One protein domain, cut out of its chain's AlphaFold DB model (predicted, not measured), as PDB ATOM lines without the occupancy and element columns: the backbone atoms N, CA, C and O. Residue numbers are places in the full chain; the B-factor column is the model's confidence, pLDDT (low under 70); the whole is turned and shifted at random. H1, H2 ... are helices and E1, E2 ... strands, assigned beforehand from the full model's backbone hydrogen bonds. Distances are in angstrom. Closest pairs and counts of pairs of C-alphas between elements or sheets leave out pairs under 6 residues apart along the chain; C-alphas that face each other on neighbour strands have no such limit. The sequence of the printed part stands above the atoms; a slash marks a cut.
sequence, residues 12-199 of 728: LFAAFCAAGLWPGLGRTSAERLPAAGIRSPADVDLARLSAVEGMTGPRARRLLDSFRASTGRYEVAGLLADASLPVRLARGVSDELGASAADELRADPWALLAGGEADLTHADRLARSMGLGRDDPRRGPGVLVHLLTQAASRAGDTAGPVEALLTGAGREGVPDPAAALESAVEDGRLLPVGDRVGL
ATOM      1  N   LEU A  12      53.647  68.590 201.349       93.19
ATOM      2  CA  LEU A  12      52.397  67.856 201.547       93.19
ATOM      3  C   LEU A  12      52.109  67.698 203.041       93.19
ATOM      4  O   LEU A  12      51.032  68.080 203.499       93.19
ATOM      5  N   PHE A  13      53.081  67.232 203.824       93.12
ATOM      6  CA  PHE A  13      52.963  67.123 205.280       93.12
ATOM      7  C   PHE A  13      52.708  68.473 205.968       93.12
ATOM      8  O   PHE A  13      51.854  68.563 206.857       93.12
ATOM      9  N   ALA A  14      53.372  69.544 205.524       90.38
ATOM     10  CA  ALA A  14      53.097  70.896 206.005       90.38
ATOM     11  C   ALA A  14      51.649  71.332 205.703       90.38
ATOM     12  O   ALA A  14      50.956  71.835 206.592       90.38
ATOM     13  N   ALA A  15      51.158  71.095 204.481       90.56
ATOM     14  CA  ALA A  15      49.787  71.418 204.086       90.56
ATOM     15  C   ALA A  15      48.737  70.560 204.822       90.56
ATOM     16  O   ALA A  15      47.705  71.084 205.248       90.56
ATOM     17  N   PHE A  16      49.013  69.271 205.034       92.88
ATOM     18  CA  PHE A  16      48.169  68.327 205.771       92.88
ATOM     19  C   PHE A  16      47.981  68.747 207.236       92.88
ATOM     20  O   PHE A  16      46.852  68.824 207.736       92.88
ATOM     21  N   CYS A  17      49.082  69.108 207.903       91.12
ATOM     22  CA  CYS A  17      49.065  69.655 209.258       91.12
ATOM     23  C   CYS A  17      48.315  70.999 209.323       91.12
ATOM     24  O   CYS A  17      47.454  71.180 210.183       91.12
ATOM     25  N   ALA A  18      48.578  71.924 208.392       88.12
ATOM     26  CA  ALA A  18      47.936  73.244 208.358       88.12
ATOM     27  C   ALA A  18      46.418  73.184 208.075       88.12
ATOM     28  O   ALA A  18      45.649  73.974 208.629       88.12
ATOM     29  N   ALA A  19      45.968  72.222 207.264       87.38
ATOM     30  CA  ALA A  19      44.551  71.948 207.011       87.38
ATOM     31  C   ALA A  19      43.833  71.254 208.194       87.38
ATOM     32  O   ALA A  19      42.602  71.128 208.186       87.38
ATOM     33  N   GLY A  20      44.575  70.820 209.222       88.94
ATOM     34  CA  GLY A  20      44.039  70.116 210.389       88.94
ATOM     35  C   GLY A  20      43.521  68.716 210.054       88.94
ATOM     36  O   GLY A  20      42.479  68.311 210.569       88.94
ATOM     37  N   LEU A  21      44.183  68.008 209.135       89.25
ATOM     38  CA  LEU A  21      43.794  66.652 208.719       89.25
ATOM     39  C   LEU A  21      44.294  65.561 209.687       89.25
ATOM     40  O   LEU A  21      43.780  64.446 209.662       89.25
ATOM     41  N   TRP A  22      45.230  65.915 210.576       91.50
ATOM     42  CA  TRP A  22      45.680  65.136 211.734       91.50
ATOM     43  C   TRP A  22      44.778  65.434 212.954       91.50
ATOM     44  O   TRP A  22      44.848  66.539 213.505       91.50
ATOM     45  N   PRO A  23      43.931  64.494 213.418       84.62
ATOM     46  CA  PRO A  23      43.031  64.733 214.544       84.62
ATOM     47  C   PRO A  23      43.784  64.973 215.860       84.62
ATOM     48  O   PRO A  23      44.772  64.308 216.172       84.62
ATOM     49  N   GLY A  24      43.303  65.932 216.656       82.44
ATOM     50  CA  GLY A  24      43.898  66.323 217.942       82.44
ATOM     51  C   GLY A  24      45.097  67.282 217.850       82.44
ATOM     52  O   GLY A  24      45.500  67.851 218.875       82.44
ATOM     53  N   LEU A  25      45.657  67.507 216.655       86.88
ATOM     54  CA  LEU A  25      46.720  68.486 216.431       86.88
ATOM     55  C   LEU A  25      46.120  69.898 216.327       86.88
ATOM     56  O   LEU A  25      45.411  70.226 215.377       86.88
ATOM     57  N   GLY A  26      46.400  70.757 217.311       80.06
ATOM     58  CA  GLY A  26      46.021  72.172 217.251       80.06
ATOM     59  C   GLY A  26      46.934  72.959 216.305       80.06
ATOM     60  O   GLY A  26      48.106  72.616 216.165       80.06
ATOM     61  N   ARG A  27      46.439  74.051 215.700       80.50
ATOM     62  CA  ARG A  27      47.222  74.897 214.767       80.50
ATOM     63  C   ARG A  27      48.559  75.360 215.361       80.50
ATOM     64  O   ARG A  27      49.599  75.173 214.744       80.50
ATOM     65  N   THR A  28      48.545  75.843 216.602       82.31
ATOM     66  CA  THR A  28      49.755  76.251 217.333       82.31
ATOM     67  C   THR A  28      50.707  75.090 217.637       82.31
ATOM     68  O   THR A  28      51.910  75.303 217.742       82.31
ATOM     69  N   SER A  29      50.213  73.851 217.753       83.88
ATOM     70  CA  SER A  29      51.065  72.656 217.842       83.88
ATOM     71  C   SER A  29      51.661  72.290 216.481       83.88
ATOM     72  O   SER A  29      52.838  71.950 216.418       83.88
ATOM     73  N   ALA A  30      50.885  72.406 215.397       85.56
ATOM     74  CA  ALA A  30      51.341  72.166 214.026       85.56
ATOM     75  C   ALA A  30      52.485  73.117 213.627       85.56
ATOM     76  O   ALA A  30      53.510  72.672 213.117       85.56
ATOM     77  N   GLU A  31      52.352  74.406 213.950       86.06
ATOM     78  CA  GLU A  31      53.381  75.440 213.744       86.06
ATOM     79  C   GLU A  31      54.705  75.136 214.476       86.06
ATOM     80  O   GLU A  31      55.769  75.580 214.047       86.06
ATOM     81  N   ARG A  32      54.662  74.348 215.561       88.38
ATOM     82  CA  ARG A  32      55.829  73.971 216.380       88.38
ATOM     83  C   ARG A  32      56.527  72.684 215.918       88.38
ATOM     84  O   ARG A  32      57.687  72.476 216.278       88.38
ATOM     85  N   LEU A  33      55.880  71.843 215.101       89.38
ATOM     86  CA  LEU A  33      56.447  70.571 214.618       89.38
ATOM     87  C   LEU A  33      57.838  70.722 213.951       89.38
ATOM     88  O   LEU A  33      58.749  69.979 214.334       89.38
ATOM     89  N   PRO A  34      58.091  71.705 213.054       89.44
ATOM     90  CA  PRO A  34      59.383  71.813 212.369       89.44
ATOM     91  C   PRO A  34      60.558  72.175 213.289       89.44
ATOM     92  O   PRO A  34      61.712  71.893 212.939       89.44
ATOM     93  N   ALA A  35      60.275  72.781 214.450       86.62
ATOM     94  CA  ALA A  35      61.257  73.120 215.479       86.62
ATOM     95  C   ALA A  35      61.643  71.896 216.328       86.62
ATOM     96  O   ALA A  35      62.819  71.722 216.632       86.62
ATOM     97  N   ALA A  36      60.692  70.997 216.605       86.62
ATOM     98  CA  ALA A  36      60.938  69.693 217.237       86.62
ATOM     99  C   ALA A  36      61.549  68.642 216.279       86.62
ATOM    100  O   ALA A  36      61.672  67.469 216.625       86.62
ATOM    101  N   GLY A  37      61.922  69.042 215.057       88.12
ATOM    102  CA  GLY A  37      62.498  68.143 214.055       88.12
ATOM    103  C   GLY A  37      61.484  67.217 213.380       88.12
ATOM    104  O   GLY A  37      61.893  66.188 212.847       88.12
ATOM    105  N   ILE A  38      60.192  67.567 213.390       91.19
ATOM    106  CA  ILE A  38      59.121  66.846 212.689       91.19
ATOM    107  C   ILE A  38      58.777  67.608 211.405       91.19
ATOM    108  O   ILE A  38      58.206  68.699 211.465       91.19
ATOM    109  N   ARG A  39      59.180  67.081 210.240       89.50
ATOM    110  CA  ARG A  39      59.092  67.784 208.940       89.50
ATOM    111  C   ARG A  39      58.531  66.932 207.797       89.50
ATOM    112  O   ARG A  39      58.306  67.469 206.717       89.50
ATOM    113  N   SER A  40      58.310  65.649 208.048       91.31
ATOM    114  CA  SER A  40      57.761  64.640 207.143       91.31
ATOM    115  C   SER A  40      57.028  63.558 207.959       91.31
ATOM    116  O   SER A  40      57.248  63.471 209.173       91.31
ATOM    117  N   PRO A  41      56.223  62.675 207.335       90.56
ATOM    118  CA  PRO A  41      55.588  61.548 208.029       90.56
ATOM    119  C   PRO A  41      56.584  60.623 208.745       90.56
ATOM    120  O   PRO A  41      56.279  60.093 209.811       90.56
ATOM    121  N   ALA A  42      57.791  60.464 208.192       89.62
ATOM    122  CA  ALA A  42      58.847  59.616 208.745       89.62
ATOM    123  C   ALA A  42      59.499  60.191 210.019       89.62
ATOM    124  O   ALA A  42      60.192  59.470 210.735       89.62
ATOM    125  N   ASP A  43      59.274  61.473 210.323       90.69
ATOM    126  CA  ASP A  43      59.755  62.110 211.553       90.69
ATOM    127  C   ASP A  43      58.769  61.991 212.730       90.69
ATOM    128  O   ASP A  43      59.072  62.459 213.830       90.69
ATOM    129  N   VAL A  44      57.577  61.422 212.517       91.12
ATOM    130  CA  VAL A  44      56.516  61.353 213.535       91.12
ATOM    131  C   VAL A  44      56.779  60.196 214.505       91.12
ATOM    132  O   VAL A  44      56.168  59.131 214.433       91.12
ATOM    133  N   ASP A  45      57.702  60.425 215.438       92.81
ATOM    134  CA  ASP A  45      58.008  59.527 216.556       92.81
ATOM    135  C   ASP A  45      57.617  60.125 217.925       92.81
ATOM    136  O   ASP A  45      57.409  61.333 218.082       92.81
ATOM    137  N   LEU A  46      57.485  59.264 218.941       91.06
ATOM    138  CA  LEU A  46      57.027  59.662 220.279       91.06
ATOM    139  C   LEU A  46      58.004  60.610 220.997       91.06
ATOM    140  O   LEU A  46      57.565  61.447 221.792       91.06
ATOM    141  N   ALA A  47      59.309  60.491 220.733       90.81
ATOM    142  CA  ALA A  47      60.335  61.294 221.390       90.81
ATOM    143  C   ALA A  47      60.317  62.730 220.854       90.81
ATOM    144  O   ALA A  47      60.260  63.675 221.642       90.81
ATOM    145  N   ARG A  48      60.255  62.906 219.527       91.50
ATOM    146  CA  ARG A  48      60.097  64.226 218.901       91.50
ATOM    147  C   ARG A  48      58.748  64.857 219.219       91.50
ATOM    148  O   ARG A  48      58.700  66.049 219.503       91.50
ATOM    149  N   LEU A  49      57.662  64.077 219.252       91.12
ATOM    150  CA  LEU A  49      56.354  64.590 219.680       91.12
ATOM    151  C   LEU A  49      56.392  65.089 221.132       91.12
ATOM    152  O   LEU A  49      55.844  66.149 221.417       91.12
ATOM    153  N   SER A  50      57.081  64.382 222.032       89.69
ATOM    154  CA  SER A  50      57.274  64.823 223.424       89.69
ATOM    155  C   SER A  50      58.241  66.010 223.567       89.69
ATOM    156  O   SER A  50      58.213  66.685 224.590       89.69
ATOM    157  N   ALA A  51      59.061  66.302 222.550       88.88
ATOM    158  CA  ALA A  51      59.933  67.479 222.501       88.88
ATOM    159  C   ALA A  51      59.228  68.758 221.993       88.88
ATOM    160  O   ALA A  51      59.822  69.837 222.012       88.88
ATOM    161  N   VAL A  52      57.968  68.675 221.545       87.81
ATOM    162  CA  VAL A  52      57.174  69.853 221.159       87.81
ATOM    163  C   VAL A  52      56.767  70.642 222.408       87.81
ATOM    164  O   VAL A  52      56.169  70.102 223.337       87.81
ATOM    165  N   GLU A  53      57.031  71.950 222.410       78.62
ATOM    166  CA  GLU A  53      56.680  72.846 223.517       78.62
ATOM    167  C   GLU A  53      55.172  72.776 223.846       78.62
ATOM    168  O   GLU A  53      54.322  73.109 223.011       78.62
ATOM    169  N   GLY A  54      54.846  72.356 225.074       76.56
ATOM    170  CA  GLY A  54      53.473  72.169 225.562       76.56
ATOM    171  C   GLY A  54      52.894  70.757 225.383       76.56
ATOM    172  O   GLY A  54      51.725  70.540 225.709       76.56
ATOM    173  N   MET A  55      53.668  69.787 224.884       82.94
ATOM    174  CA  MET A  55      53.224  68.397 224.746       82.94
ATOM    175  C   MET A  55      53.487  67.583 226.023       82.94
ATOM    176  O   MET A  55      54.603  67.544 226.528       82.94
ATOM    177  N   THR A  56      52.474  66.877 226.532       84.31
ATOM    178  CA  THR A  56      52.647  65.873 227.600       84.31
ATOM    179  C   THR A  56      52.759  64.470 227.003       84.31
ATOM    180  O   THR A  56      52.166  64.207 225.958       84.31
ATOM    181  N   GLY A  57      53.450  63.538 227.670       84.50
ATOM    182  CA  GLY A  57      53.615  62.153 227.190       84.50
ATOM    183  C   GLY A  57      52.302  61.460 226.768       84.50
ATOM    184  O   GLY A  57      52.217  60.969 225.639       84.50
ATOM    185  N   PRO A  58      51.227  61.492 227.585       85.00
ATOM    186  CA  PRO A  58      49.920  60.949 227.193       85.00
ATOM    187  C   PRO A  58      49.275  61.663 225.993       85.00
ATOM    188  O   PRO A  58      48.536  61.042 225.228       85.00
ATOM    189  N   ARG A  59      49.544  62.964 225.789       83.88
ATOM    190  CA  ARG A  59      49.099  63.696 224.588       83.88
ATOM    191  C   ARG A  59      49.919  63.299 223.359       83.88
ATOM    192  O   ARG A  59      49.327  63.078 222.308       83.88
ATOM    193  N   ALA A  60      51.238  63.182 223.495       88.25
ATOM    194  CA  ALA A  60      52.145  62.766 222.428       88.25
ATOM    195  C   ALA A  60      51.791  61.362 221.908       88.25
ATOM    196  O   ALA A  60      51.683  61.174 220.699       88.25
ATOM    197  N   ARG A  61      51.503  60.409 222.809       89.19
ATOM    198  CA  ARG A  61      51.058  59.054 222.442       89.19
ATOM    199  C   ARG A  61      49.736  59.071 221.669       89.19
ATOM    200  O   ARG A  61      49.698  58.604 220.537       89.19
ATOM    201  N   ARG A  62      48.695  59.733 222.196       87.50
ATOM    202  CA  ARG A  62      47.407  59.884 221.484       87.50
ATOM    203  C   ARG A  62      47.542  60.569 220.118       87.50
ATOM    204  O   ARG A  62      46.807  60.223 219.201       87.50
ATOM    205  N   LEU A  63      48.470  61.515 219.958       90.25
ATOM    206  CA  LEU A  63      48.749  62.143 218.662       90.25
ATOM    207  C   LEU A  63      49.455  61.205 217.680       90.25
ATOM    208  O   LEU A  63      49.109  61.230 216.504       90.25
ATOM    209  N   LEU A  64      50.400  60.382 218.143       91.81
ATOM    210  CA  LEU A  64      51.070  59.369 217.323       91.81
ATOM    211  C   LEU A  64      50.080  58.311 216.818       91.81
ATOM    212  O   LEU A  64      50.075  57.976 215.635       91.81
ATOM    213  N   ASP A  65      49.213  57.822 217.701       89.56
ATOM    214  CA  ASP A  65      48.217  56.806 217.356       89.56
ATOM    215  C   ASP A  65      47.128  57.393 216.428       89.56
ATOM    216  O   ASP A  65      46.775  56.784 215.421       89.56
ATOM    217  N   SER A  66      46.712  58.647 216.663       89.38
ATOM    218  CA  SER A  66      45.864  59.435 215.750       89.38
ATOM    219  C   SER A  66      46.506  59.680 214.372       89.38
ATOM    220  O   SER A  66      45.816  59.648 213.351       89.38
ATOM    221  N   PHE A  67      47.828  59.890 214.307       91.00
ATOM    222  CA  PHE A  67      48.543  60.059 213.036       91.00
ATOM    223  C   PHE A  67      48.517  58.775 212.205       91.00
ATOM    224  O   PHE A  67      48.178  58.817 211.026       91.00
ATOM    225  N   ARG A  68      48.802  57.631 212.840       88.94
ATOM    226  CA  ARG A  68      48.738  56.296 212.221       88.94
ATOM    227  C   ARG A  68      47.333  55.975 211.708       88.94
ATOM    228  O   ARG A  68      47.181  55.510 210.588       88.94
ATOM    229  N   ALA A  69      46.299  56.306 212.482       86.31
ATOM    230  CA  ALA A  69      44.905  56.187 212.047       86.31
ATOM    231  C   ALA A  69      44.529  57.141 210.889       86.31
ATOM    232  O   ALA A  69      43.480  56.979 210.276       86.31
ATOM    233  N   SER A  70      45.370  58.133 210.572       88.94
ATOM    234  CA  SER A  70      45.132  59.124 209.512       88.94
ATOM    235  C   SER A  70      45.906  58.852 208.214       88.94
ATOM    236  O   SER A  70      45.872  59.696 207.316       88.94
ATOM    237  N   THR A  71      46.598  57.711 208.081       85.94
ATOM    238  CA  THR A  71      47.436  57.401 206.905       85.94
ATOM    239  C   THR A  71      46.647  57.410 205.588       85.94
ATOM    240  O   THR A  71      47.078  58.071 204.649       85.94
ATOM    241  N   GLY A  72      45.453  56.805 205.527       88.44
ATOM    242  CA  GLY A  72      44.606  56.854 204.320       88.44
ATOM    243  C   GLY A  72      44.218  58.286 203.919       88.44
ATOM    244  O   GLY A  72      44.372  58.681 202.766       88.44
ATOM    245  N   ARG A  73      43.849  59.133 204.893       92.44
ATOM    246  CA  ARG A  73      43.568  60.567 204.664       92.44
ATOM    247  C   ARG A  73      44.807  61.332 204.171       92.44
ATOM    248  O   ARG A  73      44.670  62.316 203.441       92.44
ATOM    249  N   TYR A  74      46.013  60.909 204.557       93.25
ATOM    250  CA  TYR A  74      47.267  61.472 204.049       93.25
ATOM    251  C   TYR A  74      47.518  61.080 202.584       93.25
ATOM    252  O   TYR A  74      47.911  61.932 201.788       93.25
ATOM    253  N   GLU A  75      47.213  59.841 202.188       94.19
ATOM    254  CA  GLU A  75      47.264  59.423 200.780       94.19
ATOM    255  C   GLU A  75      46.256  60.182 199.907       94.19
ATOM    256  O   GLU A  75      46.627  60.675 198.840       94.19
ATOM    257  N   VAL A  76      45.016  60.369 200.380       95.62
ATOM    258  CA  VAL A  76      44.015  61.217 199.702       95.62
ATOM    259  C   VAL A  76      44.529  62.653 199.543       95.62
ATOM    260  O   VAL A  76      44.393  63.253 198.476       95.62
ATOM    261  N   ALA A  77      45.172  63.214 200.573       95.38
ATOM    262  CA  ALA A  77      45.796  64.535 200.484       95.38
ATOM    263  C   ALA A  77      46.930  64.589 199.439       95.38
ATOM    264  O   ALA A  77      47.092  65.623 198.791       95.38
ATOM    265  N   GLY A  78      47.671  63.493 199.242       95.44
ATOM    266  CA  GLY A  78      48.671  63.348 198.178       95.44
ATOM    267  C   GLY A  78      48.054  63.383 196.780       95.44
ATOM    268  O   GLY A  78      48.411  64.249 195.985       95.44
ATOM    269  N   LEU A  79      47.047  62.538 196.518       96.00
ATOM    270  CA  LEU A  79      46.313  62.514 195.239       96.00
ATOM    271  C   LEU A  79      45.735  63.894 194.879       96.00
ATOM    272  O   LEU A  79      45.790  64.329 193.726       96.00
ATOM    273  N   LEU A  80      45.220  64.618 195.877       96.56
ATOM    274  CA  LEU A  80      44.757  65.996 195.712       96.56
ATOM    275  C   LEU A  80      45.900  66.972 195.401       96.56
ATOM    276  O   LEU A  80      45.730  67.843 194.550       96.56
ATOM    277  N   ALA A  81      47.048  66.859 196.069       95.75
ATOM    278  CA  ALA A  81      48.193  67.732 195.824       95.75
ATOM    279  C   ALA A  81      48.755  67.553 194.403       95.75
ATOM    280  O   ALA A  81      48.971  68.554 193.715       95.75
ATOM    281  N   ASP A  82      48.890  66.310 193.933       94.81
ATOM    282  CA  ASP A  82      49.330  65.984 192.569       94.81
ATOM    283  C   ASP A  82      48.356  66.541 191.515       94.81
ATOM    284  O   ASP A  82      48.764  67.168 190.534       94.81
ATOM    285  N   ALA A  83      47.047  66.439 191.771       95.44
ATOM    286  CA  ALA A  83      45.998  67.060 190.959       95.44
ATOM    287  C   ALA A  83      45.931  68.602 191.070       95.44
ATOM    288  O   ALA A  83      45.077  69.234 190.440       95.44
ATOM    289  N   SER A  84      46.799  69.238 191.867       95.12
ATOM    290  CA  SER A  84      46.754  70.674 192.186       95.12
ATOM    291  C   SER A  84      45.387  71.120 192.735       95.12
ATOM    292  O   SER A  84      44.804  72.118 192.294       95.12
ATOM    293  N   LEU A  85      44.858  70.350 193.689       96.06
ATOM    294  CA  LEU A  85      43.608  70.573 194.419       96.06
ATOM    295  C   LEU A  85      43.869  70.961 195.890       96.06
ATOM    296  O   LEU A  85      44.936  70.677 196.438       96.06
ATOM    297  N   PRO A  86      42.910  71.612 196.578       95.31
ATOM    298  CA  PRO A  86      43.063  71.944 197.992       95.31
ATOM    299  C   PRO A  86      43.047  70.679 198.864       95.31
ATOM    300  O   PRO A  86      41.994  70.074 199.050       95.31
ATOM    301  N   VAL A  87      44.181  70.325 199.482       94.56
ATOM    302  CA  VAL A  87      44.316  69.099 200.305       94.56
ATOM    303  C   VAL A  87      43.262  68.956 201.410       94.56
ATOM    304  O   VAL A  87      42.946  67.842 201.806       94.56
ATOM    305  N   ARG A  88      42.663  70.063 201.882       93.62
ATOM    306  CA  ARG A  88      41.585  70.045 202.887       93.62
ATOM    307  C   ARG A  88      40.378  69.181 202.486       93.62
ATOM    308  O   ARG A  88      39.723  68.650 203.379       93.62
ATOM    309  N   LEU A  89      40.121  69.018 201.180       93.94
ATOM    310  CA  LEU A  89      39.032  68.184 200.654       93.94
ATOM    311  C   LEU A  89      39.180  66.714 201.086       93.94
ATOM    312  O   LEU A  89      38.180  66.014 201.208       93.94
ATOM    313  N   ALA A  90      40.402  66.274 201.420       93.62
ATOM    314  CA  ALA A  90      40.664  64.942 201.956       93.62
ATOM    315  C   ALA A  90      39.879  64.633 203.236       93.62
ATOM    316  O   ALA A  90      39.659  63.457 203.507       93.62
ATOM    317  N   ARG A  91      39.457  65.641 204.024       90.75
ATOM    318  CA  ARG A  91      38.625  65.399 205.214       90.75
ATOM    319  C   ARG A  91      37.308  64.742 204.812       90.75
ATOM    320  O   ARG A  91      37.149  63.563 205.071       90.75
ATOM    321  N   GLY A  92      36.419  65.471 204.135       87.31
ATOM    322  CA  GLY A  92      35.079  64.968 203.824       87.31
ATOM    323  C   GLY A  92      35.092  63.669 203.017       87.31
ATOM    324  O   GLY A  92      34.303  62.779 203.294       87.31
ATOM    325  N   VAL A  93      36.036  63.509 202.082       89.75
ATOM    326  CA  VAL A  93      36.129  62.281 201.273       89.75
ATOM    327  C   VAL A  93      36.605  61.076 202.097       89.75
ATOM    328  O   VAL A  93      36.080  59.990 201.907       89.75
ATOM    329  N   SER A  94      37.542  61.248 203.040       90.69
ATOM    330  CA  SER A  94      37.970  60.144 203.929       90.69
ATOM    331  C   SER A  94      37.025  59.925 205.115       90.69
ATOM    332  O   SER A  94      37.120  58.909 205.795       90.69
ATOM    333  N   ASP A  95      36.160  60.897 205.407       85.81
ATOM    334  CA  ASP A  95      35.133  60.785 206.441       85.81
ATOM    335  C   ASP A  95      33.883  60.052 205.895       85.81
ATOM    336  O   ASP A  95      33.204  59.397 206.678       85.81
ATOM    337  N   GLU A  96      33.626  60.098 204.575       84.19
ATOM    338  CA  GLU A  96      32.565  59.332 203.887       84.19
ATOM    339  C   GLU A  96      33.064  57.957 203.378       84.19
ATOM    340  O   GLU A  96      32.477  56.932 203.705       84.19
ATOM    341  N   LEU A  97      34.179  57.910 202.629       85.88
ATOM    342  CA  LEU A  97      34.744  56.678 202.028       85.88
ATOM    343  C   LEU A  97      35.738  55.941 202.960       85.88
ATOM    344  O   LEU A  97      36.455  55.023 202.559       85.88
ATOM    345  N   GLY A  98      35.851  56.377 204.215       86.50
ATOM    346  CA  GLY A  98      36.661  55.722 205.242       86.50
ATOM    347  C   GLY A  98      38.140  55.514 204.876       86.50
ATOM    348  O   GLY A  98      38.848  56.426 204.441       86.50
ATOM    349  N   ALA A  99      38.640  54.299 205.125       84.06
ATOM    350  CA  ALA A  99      40.056  53.958 204.973       84.06
ATOM    351  C   ALA A  99      40.477  53.681 203.515       84.06
ATOM    352  O   ALA A  99      41.632  53.923 203.167       84.06
ATOM    353  N   SER A 100      39.555  53.198 202.679       88.38
ATOM    354  CA  SER A 100      39.767  52.842 201.268       88.38
ATOM    355  C   SER A 100      39.664  54.034 200.309       88.38
ATOM    356  O   SER A 100      40.057  53.914 199.150       88.38
ATOM    357  N   ALA A 101      39.262  55.210 200.806       92.56
ATOM    358  CA  ALA A 101      39.123  56.471 200.072       92.56
ATOM    359  C   ALA A 101      40.253  56.792 199.069       92.56
ATOM    360  O   ALA A 101      40.000  57.371 198.014       92.56
ATOM    361  N   ALA A 102      41.509  56.442 199.371       94.00
ATOM    362  CA  ALA A 102      42.631  56.673 198.458       94.00
ATOM    363  C   ALA A 102      42.624  55.728 197.242       94.00
ATOM    364  O   ALA A 102      42.945  56.164 196.139       94.00
ATOM    365  N   ASP A 103      42.242  54.462 197.422       94.31
ATOM    366  CA  ASP A 103      42.125  53.477 196.341       94.31
ATOM    367  C   ASP A 103      40.834  53.652 195.543       94.31
ATOM    368  O   ASP A 103      40.857  53.582 194.315       94.31
ATOM    369  N   GLU A 104      39.739  54.012 196.209       93.38
ATOM    370  CA  GLU A 104      38.489  54.390 195.548       93.38
ATOM    371  C   GLU A 104      38.684  55.605 194.636       93.38
ATOM    372  O   GLU A 104      38.291  55.550 193.477       93.38
ATOM    373  N   LEU A 105      39.396  56.651 195.074       95.06
ATOM    374  CA  LEU A 105      39.724  57.795 194.209       95.06
ATOM    375  C   LEU A 105      40.662  57.451 193.041       95.06
ATOM    376  O   LEU A 105      40.654  58.161 192.036       95.06
ATOM    377  N   ARG A 106      41.482  56.397 193.158       94.88
ATOM    378  CA  ARG A 106      42.307  55.869 192.053       94.88
ATOM    379  C   ARG A 106      41.457  55.069 191.052       94.88
ATOM    380  O   ARG A 106      41.814  55.015 189.876       94.88
ATOM    381  N   ALA A 107      40.350  54.471 191.501       94.19
ATOM    382  CA  ALA A 107      39.418  53.688 190.687       94.19
ATOM    383  C   ALA A 107      38.294  54.534 190.048       94.19
ATOM    384  O   ALA A 107      37.970  54.330 188.877       94.19
ATOM    385  N   ASP A 108      37.740  55.511 190.768       94.38
ATOM    386  CA  ASP A 108      36.780  56.516 190.297       94.38
ATOM    387  C   ASP A 108      37.148  57.913 190.855       94.38
ATOM    388  O   ASP A 108      36.869  58.219 192.018       94.38
ATOM    389  N   PRO A 109      37.722  58.824 190.046       96.00
ATOM    390  CA  PRO A 109      38.049  60.177 190.501       96.00
ATOM    391  C   PRO A 109      36.804  61.048 190.756       96.00
ATOM    392  O   PRO A 109      36.929  62.120 191.358       96.00
ATOM    393  N   TRP A 110      35.611  60.628 190.316       95.25
ATOM    394  CA  TRP A 110      34.348  61.304 190.620       95.25
ATOM    395  C   TRP A 110      33.750  60.868 191.967       95.25
ATOM    396  O   TRP A 110      32.920  61.604 192.501       95.25
ATOM    397  N   ALA A 111      34.267  59.813 192.615       92.69
ATOM    398  CA  ALA A 111      33.978  59.512 194.026       92.69
ATOM    399  C   ALA A 111      34.367  60.671 194.972       92.69
ATOM    400  O   ALA A 111      33.781  60.840 196.041       92.69
ATOM    401  N   LEU A 112      35.267  61.566 194.534       94.50
ATOM    402  CA  LEU A 112      35.597  62.829 195.208       94.50
ATOM    403  C   LEU A 112      34.353  63.670 195.555       94.50
ATOM    404  O   LEU A 112      34.360  64.410 196.540       94.50
ATOM    405  N   LEU A 113      33.291  63.562 194.755       91.56
ATOM    406  CA  LEU A 113      32.048  64.321 194.901       91.56
ATOM    407  C   LEU A 113      31.235  63.946 196.146       91.56
ATOM    408  O   LEU A 113      30.409  64.754 196.571       91.56
ATOM    409  N   ALA A 114      31.489  62.776 196.741       83.69
ATOM    410  CA  ALA A 114      30.849  62.340 197.980       83.69
ATOM    411  C   ALA A 114      31.263  63.213 199.183       83.69
ATOM    412  O   ALA A 114      30.449  63.523 200.045       83.69
ATOM    413  N   GLY A 115      32.504  63.717 199.201       78.94
ATOM    414  CA  GLY A 115      33.085  64.428 200.348       78.94
ATOM    415  C   GLY A 115      32.568  65.846 200.644       78.94
ATOM    416  O   GLY A 115      33.246  66.585 201.360       78.94
ATOM    417  N   GLY A 116      31.429  66.264 200.081       77.38
ATOM    418  CA  GLY A 116      30.653  67.463 200.455       77.38
ATOM    419  C   GLY A 116      31.256  68.849 200.147       77.38
ATOM    420  O   GLY A 116      30.553  69.722 199.641       77.38
ATOM    421  N   GLU A 117      32.544  69.083 200.426       84.50
ATOM    422  CA  GLU A 117      33.270  70.313 200.047       84.50
ATOM    423  C   GLU A 117      33.705  70.324 198.567       84.50
ATOM    424  O   GLU A 117      34.105  71.371 198.050       84.50
ATOM    425  N   ALA A 118      33.688  69.168 197.899       90.00
ATOM    426  CA  ALA A 118      34.088  69.022 196.504       90.00
ATOM    427  C   ALA A 118      32.972  69.436 195.527       90.00
ATOM    428  O   ALA A 118      31.788  69.444 195.854       90.00
ATOM    429  N   ASP A 119      33.362  69.742 194.290       92.00
ATOM    430  CA  ASP A 119      32.444  70.015 193.182       92.00
ATOM    431  C   ASP A 119      32.949  69.367 191.883       92.00
ATOM    432  O   ASP A 119      34.076  68.860 191.812       92.00
ATOM    433  N   LEU A 120      32.128  69.423 190.831       93.00
ATOM    434  CA  LEU A 120      32.447  68.877 189.508       93.00
ATOM    435  C   LEU A 120      33.736  69.452 188.894       93.00
ATOM    436  O   LEU A 120      34.381  68.774 188.100       93.00
ATOM    437  N   THR A 121      34.164  70.665 189.262       94.50
ATOM    438  CA  THR A 121      35.426  71.261 188.779       94.50
ATOM    439  C   THR A 121      36.645  70.701 189.515       94.50
ATOM    440  O   THR A 121      37.725  70.605 188.922       94.50
ATOM    441  N   HIS A 122      36.493  70.315 190.785       95.75
ATOM    442  CA  HIS A 122      37.515  69.574 191.524       95.75
ATOM    443  C   HIS A 122      37.626  68.129 191.001       95.75
ATOM    444  O   HIS A 122      38.730  67.700 190.659       95.75
ATOM    445  N   ALA A 123      36.504  67.418 190.833       95.69
ATOM    446  CA  ALA A 123      36.490  66.040 190.324       95.69
ATOM    447  C   ALA A 123      36.998  65.940 188.873       95.69
ATOM    448  O   ALA A 123      37.942  65.202 188.601       95.69
ATOM    449  N   ASP A 124      36.504  66.788 187.959       96.12
ATOM    450  CA  ASP A 124      37.011  66.854 186.579       96.12
ATOM    451  C   ASP A 124      38.495  67.267 186.510       96.12
ATOM    452  O   ASP A 124      39.116  67.147 185.454       96.12
ATOM    453  N   ARG A 125      39.101  67.814 187.576       96.81
ATOM    454  CA  ARG A 125      40.556  68.061 187.631       96.81
ATOM    455  C   ARG A 125      41.325  66.817 188.070       96.81
ATOM    456  O   ARG A 125      42.326  66.517 187.428       96.81
ATOM    457  N   LEU A 126      40.846  66.100 189.090       96.88
ATOM    458  CA  LEU A 126      41.430  64.828 189.530       96.88
ATOM    459  C   LEU A 126      41.401  63.790 188.396       96.88
ATOM    460  O   LEU A 126      42.420  63.188 188.073       96.88
ATOM    461  N   ALA A 127      40.267  63.677 187.701       96.81
ATOM    462  CA  ALA A 127      40.131  62.827 186.521       96.81
ATOM    463  C   ALA A 127      41.181  63.158 185.445       96.81
ATOM    464  O   ALA A 127      41.911  62.280 184.986       96.81
ATOM    465  N   ARG A 128      41.347  64.444 185.104       96.69
ATOM    466  CA  ARG A 128      42.345  64.879 184.114       96.69
ATOM    467  C   ARG A 128      43.793  64.675 184.560       96.69
ATOM    468  O   ARG A 128      44.628  64.431 183.693       96.69
ATOM    469  N   SER A 129      44.120  64.741 185.855       96.50
ATOM    470  CA  SER A 129      45.475  64.392 186.322       96.50
ATOM    471  C   SER A 129      45.766  62.893 186.199       96.50
ATOM    472  O   SER A 129      46.919  62.512 186.031       96.50
ATOM    473  N   MET A 130      44.723  62.056 186.196       95.38
ATOM    474  CA  MET A 130      44.786  60.618 185.901       95.38
ATOM    475  C   MET A 130      44.648  60.296 184.397       95.38
ATOM    476  O   MET A 130      44.614  59.131 184.015       95.38
ATOM    477  N   GLY A 131      44.585  61.315 183.528       95.50
ATOM    478  CA  GLY A 131      44.460  61.160 182.073       95.50
ATOM    479  C   GLY A 131      43.040  60.887 181.560       95.50
ATOM    480  O   GLY A 131      42.884  60.556 180.386       95.50
ATOM    481  N   LEU A 132      42.017  61.025 182.407       96.12
ATOM    482  CA  LEU A 132      40.624  60.686 182.101       96.12
ATOM    483  C   LEU A 132      39.827  61.888 181.558       96.12
ATOM    484  O   LEU A 132      40.096  63.049 181.889       96.12
ATOM    485  N   GLY A 133      38.866  61.589 180.679       91.50
ATOM    486  CA  GLY A 133      38.069  62.561 179.926       91.50
ATOM    487  C   GLY A 133      36.765  62.996 180.608       91.50
ATOM    488  O   GLY A 133      36.534  62.727 181.784       91.50
ATOM    489  N   ARG A 134      35.894  63.684 179.855       89.56
ATOM    490  CA  ARG A 134      34.495  63.984 180.263       89.56
ATOM    491  C   ARG A 134      33.473  63.008 179.664       89.56
ATOM    492  O   ARG A 134      32.313  63.004 180.052       89.56
ATOM    493  N   ASP A 135      33.954  62.228 178.717       89.69
ATOM    494  CA  ASP A 135      33.374  61.113 177.981       89.69
ATOM    495  C   ASP A 135      33.603  59.758 178.682       89.69
ATOM    496  O   ASP A 135      33.136  58.729 178.203       89.69
ATOM    497  N   ASP A 136      34.295  59.753 179.826       95.06
ATOM    498  CA  ASP A 136      34.473  58.571 180.671       95.06
ATOM    499  C   ASP A 136      33.138  58.150 181.320       95.06
ATOM    500  O   ASP A 136      32.468  59.006 181.912       95.06
ATOM    501  N   PRO A 137      32.742  56.862 181.260       92.56
ATOM    502  CA  PRO A 137      31.427  56.420 181.728       92.56
ATOM    503  C   PRO A 137      31.185  56.701 183.217       92.56
ATOM    504  O   PRO A 137      30.078  57.094 183.578       92.56
ATOM    505  N   ARG A 138      32.218  56.618 184.073       93.81
ATOM    506  CA  ARG A 138      32.103  56.846 185.532       93.81
ATOM    507  C   ARG A 138      31.604  58.252 185.882       93.81
ATOM    508  O   ARG A 138      30.954  58.453 186.909       93.81
ATOM    509  N   ARG A 139      31.860  59.233 185.008       95.25
ATOM    510  CA  ARG A 139      31.433  60.623 185.207       95.25
ATOM    511  C   ARG A 139      29.913  60.770 185.247       95.25
ATOM    512  O   ARG A 139      29.423  61.639 185.964       95.25
ATOM    513  N   GLY A 140      29.177  59.963 184.483       95.69
ATOM    514  CA  GLY A 140      27.716  60.026 184.403       95.69
ATOM    515  C   GLY A 140      27.047  59.781 185.762       95.69
ATOM    516  O   GLY A 140      26.477  60.725 186.320       95.69
ATOM    517  N   PRO A 141      27.187  58.572 186.342       94.88
ATOM    518  CA  PRO A 141      26.730  58.250 187.693       94.88
ATOM    519  C   PRO A 141      27.216  59.248 188.751       94.88
ATOM    520  O   PRO A 141      26.421  59.735 189.555       94.88
ATOM    521  N   GLY A 142      28.498  59.639 188.714       93.62
ATOM    522  CA  GLY A 142      29.065  60.612 189.654       93.62
ATOM    523  C   GLY A 142      28.386  61.990 189.611       93.62
ATOM    524  O   GLY A 142      28.144  62.594 190.658       93.62
ATOM    525  N   VAL A 143      28.021  62.483 188.420       95.38
ATOM    526  CA  VAL A 143      27.256  63.732 188.254       95.38
ATOM    527  C   VAL A 143      25.827  63.587 188.784       95.38
ATOM    528  O   VAL A 143      25.359  64.483 189.485       95.38
ATOM    529  N   LEU A 144      25.139  62.482 188.478       95.75
ATOM    530  CA  LEU A 144      23.756  62.238 188.910       95.75
ATOM    531  C   LEU A 144      23.648  62.171 190.441       95.75
ATOM    532  O   LEU A 144      22.860  62.909 191.037       95.75
ATOM    533  N   VAL A 145      24.516  61.375 191.079       93.94
ATOM    534  CA  VAL A 145      24.652  61.301 192.543       93.94
ATOM    535  C   VAL A 145      24.912  62.694 193.120       93.94
ATOM    536  O   VAL A 145      24.162  63.149 193.978       93.94
ATOM    537  N   HIS A 146      25.901  63.430 192.601       93.44
ATOM    538  CA  HIS A 146      26.254  64.759 193.115       93.44
ATOM    539  C   HIS A 146      25.120  65.792 192.992       93.44
ATOM    540  O   HIS A 146      24.967  66.641 193.874       93.44
ATOM    541  N   LEU A 147      24.305  65.736 191.933       94.25
ATOM    542  CA  LEU A 147      23.132  66.604 191.779       94.25
ATOM    543  C   LEU A 147      22.077  66.326 192.862       94.25
ATOM    544  O   LEU A 147      21.561  67.277 193.456       94.25
ATOM    545  N   LEU A 148      21.815  65.053 193.177       94.19
ATOM    546  CA  LEU A 148      20.924  64.671 194.276       94.19
ATOM    547  C   LEU A 148      21.527  65.008 195.649       94.19
ATOM    548  O   LEU A 148      20.827  65.564 196.494       94.19
ATOM    549  N   THR A 149      22.834  64.811 195.867       92.00
ATOM    550  CA  THR A 149      23.513  65.249 197.102       92.00
ATOM    551  C   THR A 149      23.394  66.765 197.295       92.00
ATOM    552  O   THR A 149      23.113  67.232 198.398       92.00
ATOM    553  N   GLN A 150      23.526  67.563 196.226       90.38
ATOM    554  CA  GLN A 150      23.297  69.011 196.296       90.38
ATOM    555  C   GLN A 150      21.835  69.373 196.603       90.38
ATOM    556  O   GLN A 150      21.606  70.373 197.289       90.38
ATOM    557  N   ALA A 151      20.856  68.607 196.114       91.50
ATOM    558  CA  ALA A 151      19.439  68.805 196.426       91.50
ATOM    559  C   ALA A 151      19.148  68.497 197.909       91.50
ATOM    560  O   ALA A 151      18.584  69.337 198.623       91.50
ATOM    561  N   ALA A 152      19.663  67.368 198.403       91.94
ATOM    562  CA  ALA A 152      19.621  66.965 199.803       91.94
ATOM    563  C   ALA A 152      20.230  68.029 200.726       91.94
ATOM    564  O   ALA A 152      19.527  68.608 201.553       91.94
ATOM    565  N   SER A 153      21.503  68.390 200.544       87.12
ATOM    566  CA  SER A 153      22.193  69.322 201.448       87.12
ATOM    567  C   SER A 153      21.691  70.774 201.391       87.12
ATOM    568  O   SER A 153      22.007  71.553 202.290       87.12
ATOM    569  N   ARG A 154      20.956  71.187 200.345       85.31
ATOM    570  CA  ARG A 154      20.479  72.581 200.190       85.31
ATOM    571  C   ARG A 154      18.985  72.779 200.423       85.31
ATOM    572  O   ARG A 154      18.588  73.904 200.729       85.31
ATOM    573  N   ALA A 155      18.171  71.744 200.240       85.94
ATOM    574  CA  ALA A 155      16.714  71.834 200.351       85.94
ATOM    575  C   ALA A 155      16.077  70.678 201.148       85.94
ATOM    576  O   ALA A 155      14.933  70.810 201.590       85.94
ATOM    577  N   GLY A 156      16.821  69.597 201.397       91.88
ATOM    578  CA  GLY A 156      16.371  68.412 202.127       91.88
ATOM    579  C   GLY A 156      15.571  67.416 201.287       91.88
ATOM    580  O   GLY A 156      14.740  66.701 201.835       91.88
ATOM    581  N   ASP A 157      15.796  67.382 199.975       95.00
ATOM    582  CA  ASP A 157      15.297  66.298 199.122       95.00
ATOM    583  C   ASP A 157      16.018  64.983 199.427       95.00
ATOM    584  O   ASP A 157      17.232  64.981 199.619       95.00
ATOM    585  N   THR A 158      15.302  63.867 199.402       95.88
ATOM    586  CA  THR A 158      15.905  62.521 199.365       95.88
ATOM    587  C   THR A 158      15.965  61.965 197.943       95.88
ATOM    588  O   THR A 158      16.812  61.120 197.650       95.88
ATOM    589  N   ALA A 159      15.136  62.508 197.042       96.12
ATOM    590  CA  ALA A 159      15.036  62.115 195.643       96.12
ATOM    591  C   ALA A 159      14.832  63.298 194.685       96.12
ATOM    592  O   ALA A 159      14.605  64.435 195.095       96.12
ATOM    593  N   GLY A 160      14.893  63.030 193.382       95.06
ATOM    594  CA  GLY A 160      14.543  63.979 192.326       95.06
ATOM    595  C   GLY A 160      13.670  63.327 191.248       95.06
ATOM    596  O   GLY A 160      13.805  62.122 191.031       95.06
ATOM    597  N   PRO A 161      12.805  64.086 190.545       95.44
ATOM    598  CA  PRO A 161      12.093  63.571 189.379       95.44
ATOM    599  C   PRO A 161      13.087  63.231 188.266       95.44
ATOM    600  O   PRO A 161      14.000  64.025 187.998       95.44
ATOM    601  N   VAL A 162      12.903  62.088 187.604       95.62
ATOM    602  CA  VAL A 162      13.880  61.544 186.640       95.62
ATOM    603  C   VAL A 162      14.193  62.544 185.517       95.62
ATOM    604  O   VAL A 162      15.354  62.907 185.330       95.62
ATOM    605  N   GLU A 163      13.180  63.101 184.840       95.25
ATOM    606  CA  GLU A 163      13.361  64.092 183.756       95.25
ATOM    607  C   GLU A 163      14.210  65.304 184.196       95.25
ATOM    608  O   GLU A 163      15.087  65.781 183.464       95.25
ATOM    609  N   ALA A 164      13.981  65.795 185.417       94.94
ATOM    610  CA  ALA A 164      14.677  66.955 185.962       94.94
ATOM    611  C   ALA A 164      16.151  66.648 186.275       94.94
ATOM    612  O   ALA A 164      17.014  67.505 186.053       94.94
ATOM    613  N   LEU A 165      16.444  65.432 186.746       96.00
ATOM    614  CA  LEU A 165      17.802  64.966 187.017       96.00
ATOM    615  C   LEU A 165      18.590  64.732 185.718       96.00
ATOM    616  O   LEU A 165      19.694  65.263 185.580       96.00
ATOM    617  N   LEU A 166      17.995  64.044 184.737       96.94
ATOM    618  CA  LEU A 166      18.570  63.831 183.401       96.94
ATOM    619  C   LEU A 166      18.889  65.171 182.713       96.94
ATOM    620  O   LEU A 166      19.998  65.396 182.220       96.94
ATOM    621  N   THR A 167      17.945  66.116 182.771       97.25
ATOM    622  CA  THR A 167      18.120  67.494 182.280       97.25
ATOM    623  C   THR A 167      19.234  68.246 183.021       97.25
ATOM    624  O   THR A 167      19.918  69.088 182.432       97.25
ATOM    625  N   GLY A 168      19.435  67.969 184.312       96.12
ATOM    626  CA  GLY A 168      20.548  68.494 185.103       96.12
ATOM    627  C   GLY A 168      21.899  67.954 184.631       96.12
ATOM    628  O   GLY A 168      22.791  68.735 184.301       96.12
ATOM    629  N   ALA A 169      22.030  66.633 184.520       95.62
ATOM    630  CA  ALA A 169      23.263  65.972 184.092       95.62
ATOM    631  C   ALA A 169      23.683  66.360 182.663       95.62
ATOM    632  O   ALA A 169      24.861  66.633 182.417       95.62
ATOM    633  N   GLY A 170      22.726  66.501 181.738       96.19
ATOM    634  CA  GLY A 170      22.992  67.007 180.387       96.19
ATOM    635  C   GLY A 170      23.563  68.435 180.370       96.19
ATOM    636  O   GLY A 170      24.443  68.743 179.567       96.19
ATOM    637  N   ARG A 171      23.144  69.311 181.300       96.12
ATOM    638  CA  ARG A 171      23.713  70.671 181.450       96.12
ATOM    639  C   ARG A 171      25.137  70.657 182.009       96.12
ATOM    640  O   ARG A 171      25.945  71.489 181.605       96.12
ATOM    641  N   GLU A 172      25.457  69.691 182.868       94.56
ATOM    642  CA  GLU A 172      26.818  69.434 183.370       94.56
ATOM    643  C   GLU A 172      27.692  68.626 182.383       94.56
ATOM    644  O   GLU A 172      28.832  68.243 182.686       94.56
ATOM    645  N   GLY A 173      27.186  68.400 181.164       93.31
ATOM    646  CA  GLY A 173      27.917  67.814 180.045       93.31
ATOM    647  C   GLY A 173      28.071  66.297 180.108       93.31
ATOM    648  O   GLY A 173      29.077  65.789 179.618       93.31
ATOM    649  N   VAL A 174      27.130  65.579 180.729       95.12
ATOM    650  CA  VAL A 174      27.007  64.120 180.561       95.12
ATOM    651  C   VAL A 174      26.445  63.840 179.154       95.12
ATOM    652  O   VAL A 174      25.384  64.385 178.843       95.12
ATOM    653  N   PRO A 175      27.128  63.060 178.285       91.12
ATOM    654  CA  PRO A 175      26.704  62.878 176.890       91.12
ATOM    655  C   PRO A 175      25.381  62.124 176.734       91.12
ATOM    656  O   PRO A 175      24.551  62.519 175.919       91.12
ATOM    657  N   ASP A 176      25.193  61.074 177.535       95.19
ATOM    658  CA  ASP A 176      23.956  60.304 177.637       95.19
ATOM    659  C   ASP A 176      23.556  60.207 179.119       95.19
ATOM    660  O   ASP A 176      24.120  59.404 179.866       95.19
ATOM    661  N   PRO A 177      22.646  61.078 179.590       96.25
ATOM    662  CA  PRO A 177      22.160  61.025 180.962       96.25
ATOM    663  C   PRO A 177      21.350  59.766 181.296       96.25
ATOM    664  O   PRO A 177      21.280  59.426 182.473       96.25
ATOM    665  N   ALA A 178      20.732  59.102 180.309       96.06
ATOM    666  CA  ALA A 178      19.855  57.952 180.539       96.06
ATOM    667  C   ALA A 178      20.681  56.687 180.788       96.06
ATOM    668  O   ALA A 178      20.562  56.096 181.857       96.06
ATOM    669  N   ALA A 179      21.635  56.378 179.907       95.69
ATOM    670  CA  ALA A 179      22.592  55.288 180.129       95.69
ATOM    671  C   ALA A 179      23.448  55.510 181.398       95.69
ATOM    672  O   ALA A 179      23.838  54.567 182.086       95.69
ATOM    673  N   ALA A 180      23.718  56.773 181.749       96.00
ATOM    674  CA  ALA A 180      24.363  57.128 183.013       96.00
ATOM    675  C   ALA A 180      23.476  56.885 184.248       96.00
ATOM    676  O   ALA A 180      24.015  56.643 185.327       96.00
ATOM    677  N   LEU A 181      22.149  56.975 184.114       96.31
ATOM    678  CA  LEU A 181      21.197  56.659 185.178       96.31
ATOM    679  C   LEU A 181      21.027  55.146 185.317       96.31
ATOM    680  O   LEU A 181      21.124  54.652 186.432       96.31
ATOM    681  N   GLU A 182      20.873  54.424 184.206       95.38
ATOM    682  CA  GLU A 182      20.851  52.954 184.162       95.38
ATOM    683  C   GLU A 182      22.072  52.374 184.892       95.38
ATOM    684  O   GLU A 182      21.914  51.677 185.891       95.38
ATOM    685  N   SER A 183      23.288  52.786 184.511       94.75
ATOM    686  CA  SER A 183      24.529  52.382 185.191       94.75
ATOM    687  C   SER A 183      24.571  52.763 186.679       94.75
ATOM    688  O   SER A 183      25.153  52.033 187.475       94.75
ATOM    689  N   ALA A 184      23.966  53.883 187.084       94.31
ATOM    690  CA  ALA A 184      23.926  54.294 188.489       94.31
ATOM    691  C   ALA A 184      22.914  53.493 189.332       94.31
ATOM    692  O   ALA A 184      23.066  53.443 190.554       94.31
ATOM    693  N   VAL A 185      21.907  52.886 188.694       94.88
ATOM    694  CA  VAL A 185      20.958  51.948 189.313       94.88
ATOM    695  C   VAL A 185      21.538  50.529 189.331       94.88
ATOM    696  O   VAL A 185      21.445  49.860 190.356       94.88
ATOM    697  N   GLU A 186      22.219  50.092 188.265       93.06
ATOM    698  CA  GLU A 186      22.966  48.820 188.237       93.06
ATOM    699  C   GLU A 186      24.080  48.775 189.301       93.06
ATOM    700  O   GLU A 186      24.262  47.751 189.958       93.06
ATOM    701  N   ASP A 187      24.782  49.894 189.526       89.31
ATOM    702  CA  ASP A 187      25.758  50.064 190.616       89.31
ATOM    703  C   ASP A 187      25.101  50.155 192.022       89.31
ATOM    704  O   ASP A 187      25.811  50.290 193.019       89.31
ATOM    705  N   GLY A 188      23.765  50.181 192.134       90.62
ATOM    706  CA  GLY A 188      23.007  50.350 193.390       90.62
ATOM    707  C   GLY A 188      23.020  51.766 193.998       90.62
ATOM    708  O   GLY A 188      22.271  52.050 194.929       90.62
ATOM    709  N   ARG A 189      23.832  52.682 193.453       90.81
ATOM    710  CA  ARG A 189      24.086  54.044 193.979       90.81
ATOM    711  C   ARG A 189      22.833  54.923 194.003       90.81
ATOM    712  O   ARG A 189      22.730  55.847 194.819       90.81
ATOM    713  N   LEU A 190      21.925  54.681 193.061       95.00
ATOM    714  CA  LEU A 190      20.659  55.379 192.875       95.00
ATOM    715  C   LEU A 190      19.520  54.364 192.797       95.00
ATOM    716  O   LEU A 190      19.661  53.338 192.143       95.00
ATOM    717  N   LEU A 191      18.383  54.661 193.429       95.12
ATOM    718  CA  LEU A 191      17.256  53.728 193.522       95.12
ATOM    719  C   LEU A 191      15.966  54.391 192.996       95.12
ATOM    720  O   LEU A 191      15.580  55.443 193.525       95.12
ATOM    721  N   PRO A 192      15.332  53.850 191.933       94.25
ATOM    722  CA  PRO A 192      14.106  54.394 191.360       94.25
ATOM    723  C   PRO A 192      12.862  53.940 192.136       94.25
ATOM    724  O   PRO A 192      12.821  52.827 192.659       94.25
ATOM    725  N   VAL A 193      11.855  54.814 192.175       92.38
ATOM    726  CA  VAL A 193      10.487  54.552 192.652       92.38
ATOM    727  C   VAL A 193       9.553  55.406 191.787       92.38
ATOM    728  O   VAL A 193       9.467  56.626 191.977       92.38
ATOM    729  N   GLY A 194       8.897  54.785 190.805       88.44
ATOM    730  CA  GLY A 194       8.021  55.466 189.842       88.44
ATOM    731  C   GLY A 194       8.699  56.639 189.113       88.44
ATOM    732  O   GLY A 194       9.769  56.484 188.525       88.44
ATOM    733  N   ASP A 195       8.123  57.850 189.199       91.44
ATOM    734  CA  ASP A 195       8.629  59.070 188.534       91.44
ATOM    735  C   ASP A 195       9.950  59.641 189.107       91.44
ATOM    736  O   ASP A 195      10.458  60.672 188.637       91.44
ATOM    737  N   ARG A 196      10.521  58.995 190.133       95.56
ATOM    738  CA  ARG A 196      11.585  59.542 190.992       95.56
ATOM    739  C   ARG A 196      12.763  58.600 191.126       95.56
ATOM    740  O   ARG A 196      12.636  57.385 191.037       95.56
ATOM    741  N   VAL A 197      13.910  59.185 191.450       96.31
ATOM    742  CA  VAL A 197      15.111  58.451 191.843       96.31
ATOM    743  C   VAL A 197      15.761  59.093 193.068       96.31
ATOM    744  O   VAL A 197      15.969  60.311 193.114       96.31
ATOM    745  N   GLY A 198      16.043  58.269 194.077       95.62
ATOM    746  CA  GLY A 198      16.702  58.649 195.325       95.62
ATOM    747  C   GLY A 198      18.182  58.283 195.363       95.62
ATOM    748  O   GLY A 198      18.652  57.445 194.595       95.62
ATOM    749  N   LEU A 199      18.912  58.896 196.297       93.38
ATOM    750  CA  LEU A 199      20.205  58.364 196.740       93.38
ATOM    751  C   LEU A 199      19.962  57.097 197.564       93.38
ATOM    752  O   LEU A 199      19.121  57.138 198.463       93.38
TER     753      LEU A 199
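Overview. This is residues 12 to 199 of the 728 residues of the protein "Exodeoxyribonuclease V" of Frankia inefficax (strain DSM 45817 / CECT 9037 / EuI1c) (UniProt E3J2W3). The model is an elongated row of three parts: a small three-stranded sheet with H10, H11 and H12 over one face, then a cluster of crossed helices, H5 to H9, and at the other end a looser part with H1 to H4 and a long loop, residues 31 to 45. H10 packs on H8 and H1 packs on H5, joining the end parts to the middle one. The printed part has 188 residues, with twelve named helices and three named strands, in the order H1 to H10, E1, H11, H12, E2, E3; the antiparallel sheet runs E1 E3 E2. It is mostly helix and loose, with a radius of gyration of the C-alphas of 19.8 A and spans of 61 by 33 by 23 A.

Arrangement. Inner strand E3, residues 196 to 199, is the antiparallel neighbour of edge strands E1, 159 to 161, and E2, 190 to 193. Within hydrogen-bond range are N 160 and O 197, 2.9 A, and N 191 and O 198, 3.0 A. H10, residues 139 to 155, H11, 162 to 171, and H12, 177 to 186, are on the same face: two layers, helices on one face of a sheet. E1, H11 H12, E2 is a split strand-helix-strand unit, two strands running the same way with E3 between them, its crossover right-handed. H10 touches H8, residues 109 to 115, the same way at a shallow tilt of 13 degrees; their closest C-alphas, Trp 110 and Gly 142, are 5.4 A apart. H8 forms a helical hairpin with H9, 120 to 129, and touches H6, 87 to 96, about perpendicular at 75 degrees. H6 forms a helical hairpin with H5, 71 to 82, which touches H7, 101 to 107, closest C-alphas Val 76 and Ala 102, 4.9 A. H1, 12 to 18, touches H5 and H2, 27 to 30. H3, 46 to 50, touches H4, 57 to 68; H4 and H5 meet only through their link. Every O i to N i+4 pair is within hydrogen-bond range in H1, H3, H4, H5, H7, H10, H11 and H12; H6 has 4 of 6, H9 5 of 6, H8 0 of 3 but 3 of 4 O i to N i+3 pairs, and H2 is too short.

Along the chain. H10 measures 23.9 A, H4 and H5 16.8 A each, H6 15.7 A. H1 begins at C-alpha 12 (52.397, 67.856, 201.547) and E3 ends at C-alpha 199 (20.205, 58.364, 196.740).

Size, cuts and confidence. The C-alphas farthest apart, of Ala 51 and Gly 194, are 62.5 A apart. The printed part has no cut; the link H2 to H3 is long. No printed residue is under 70.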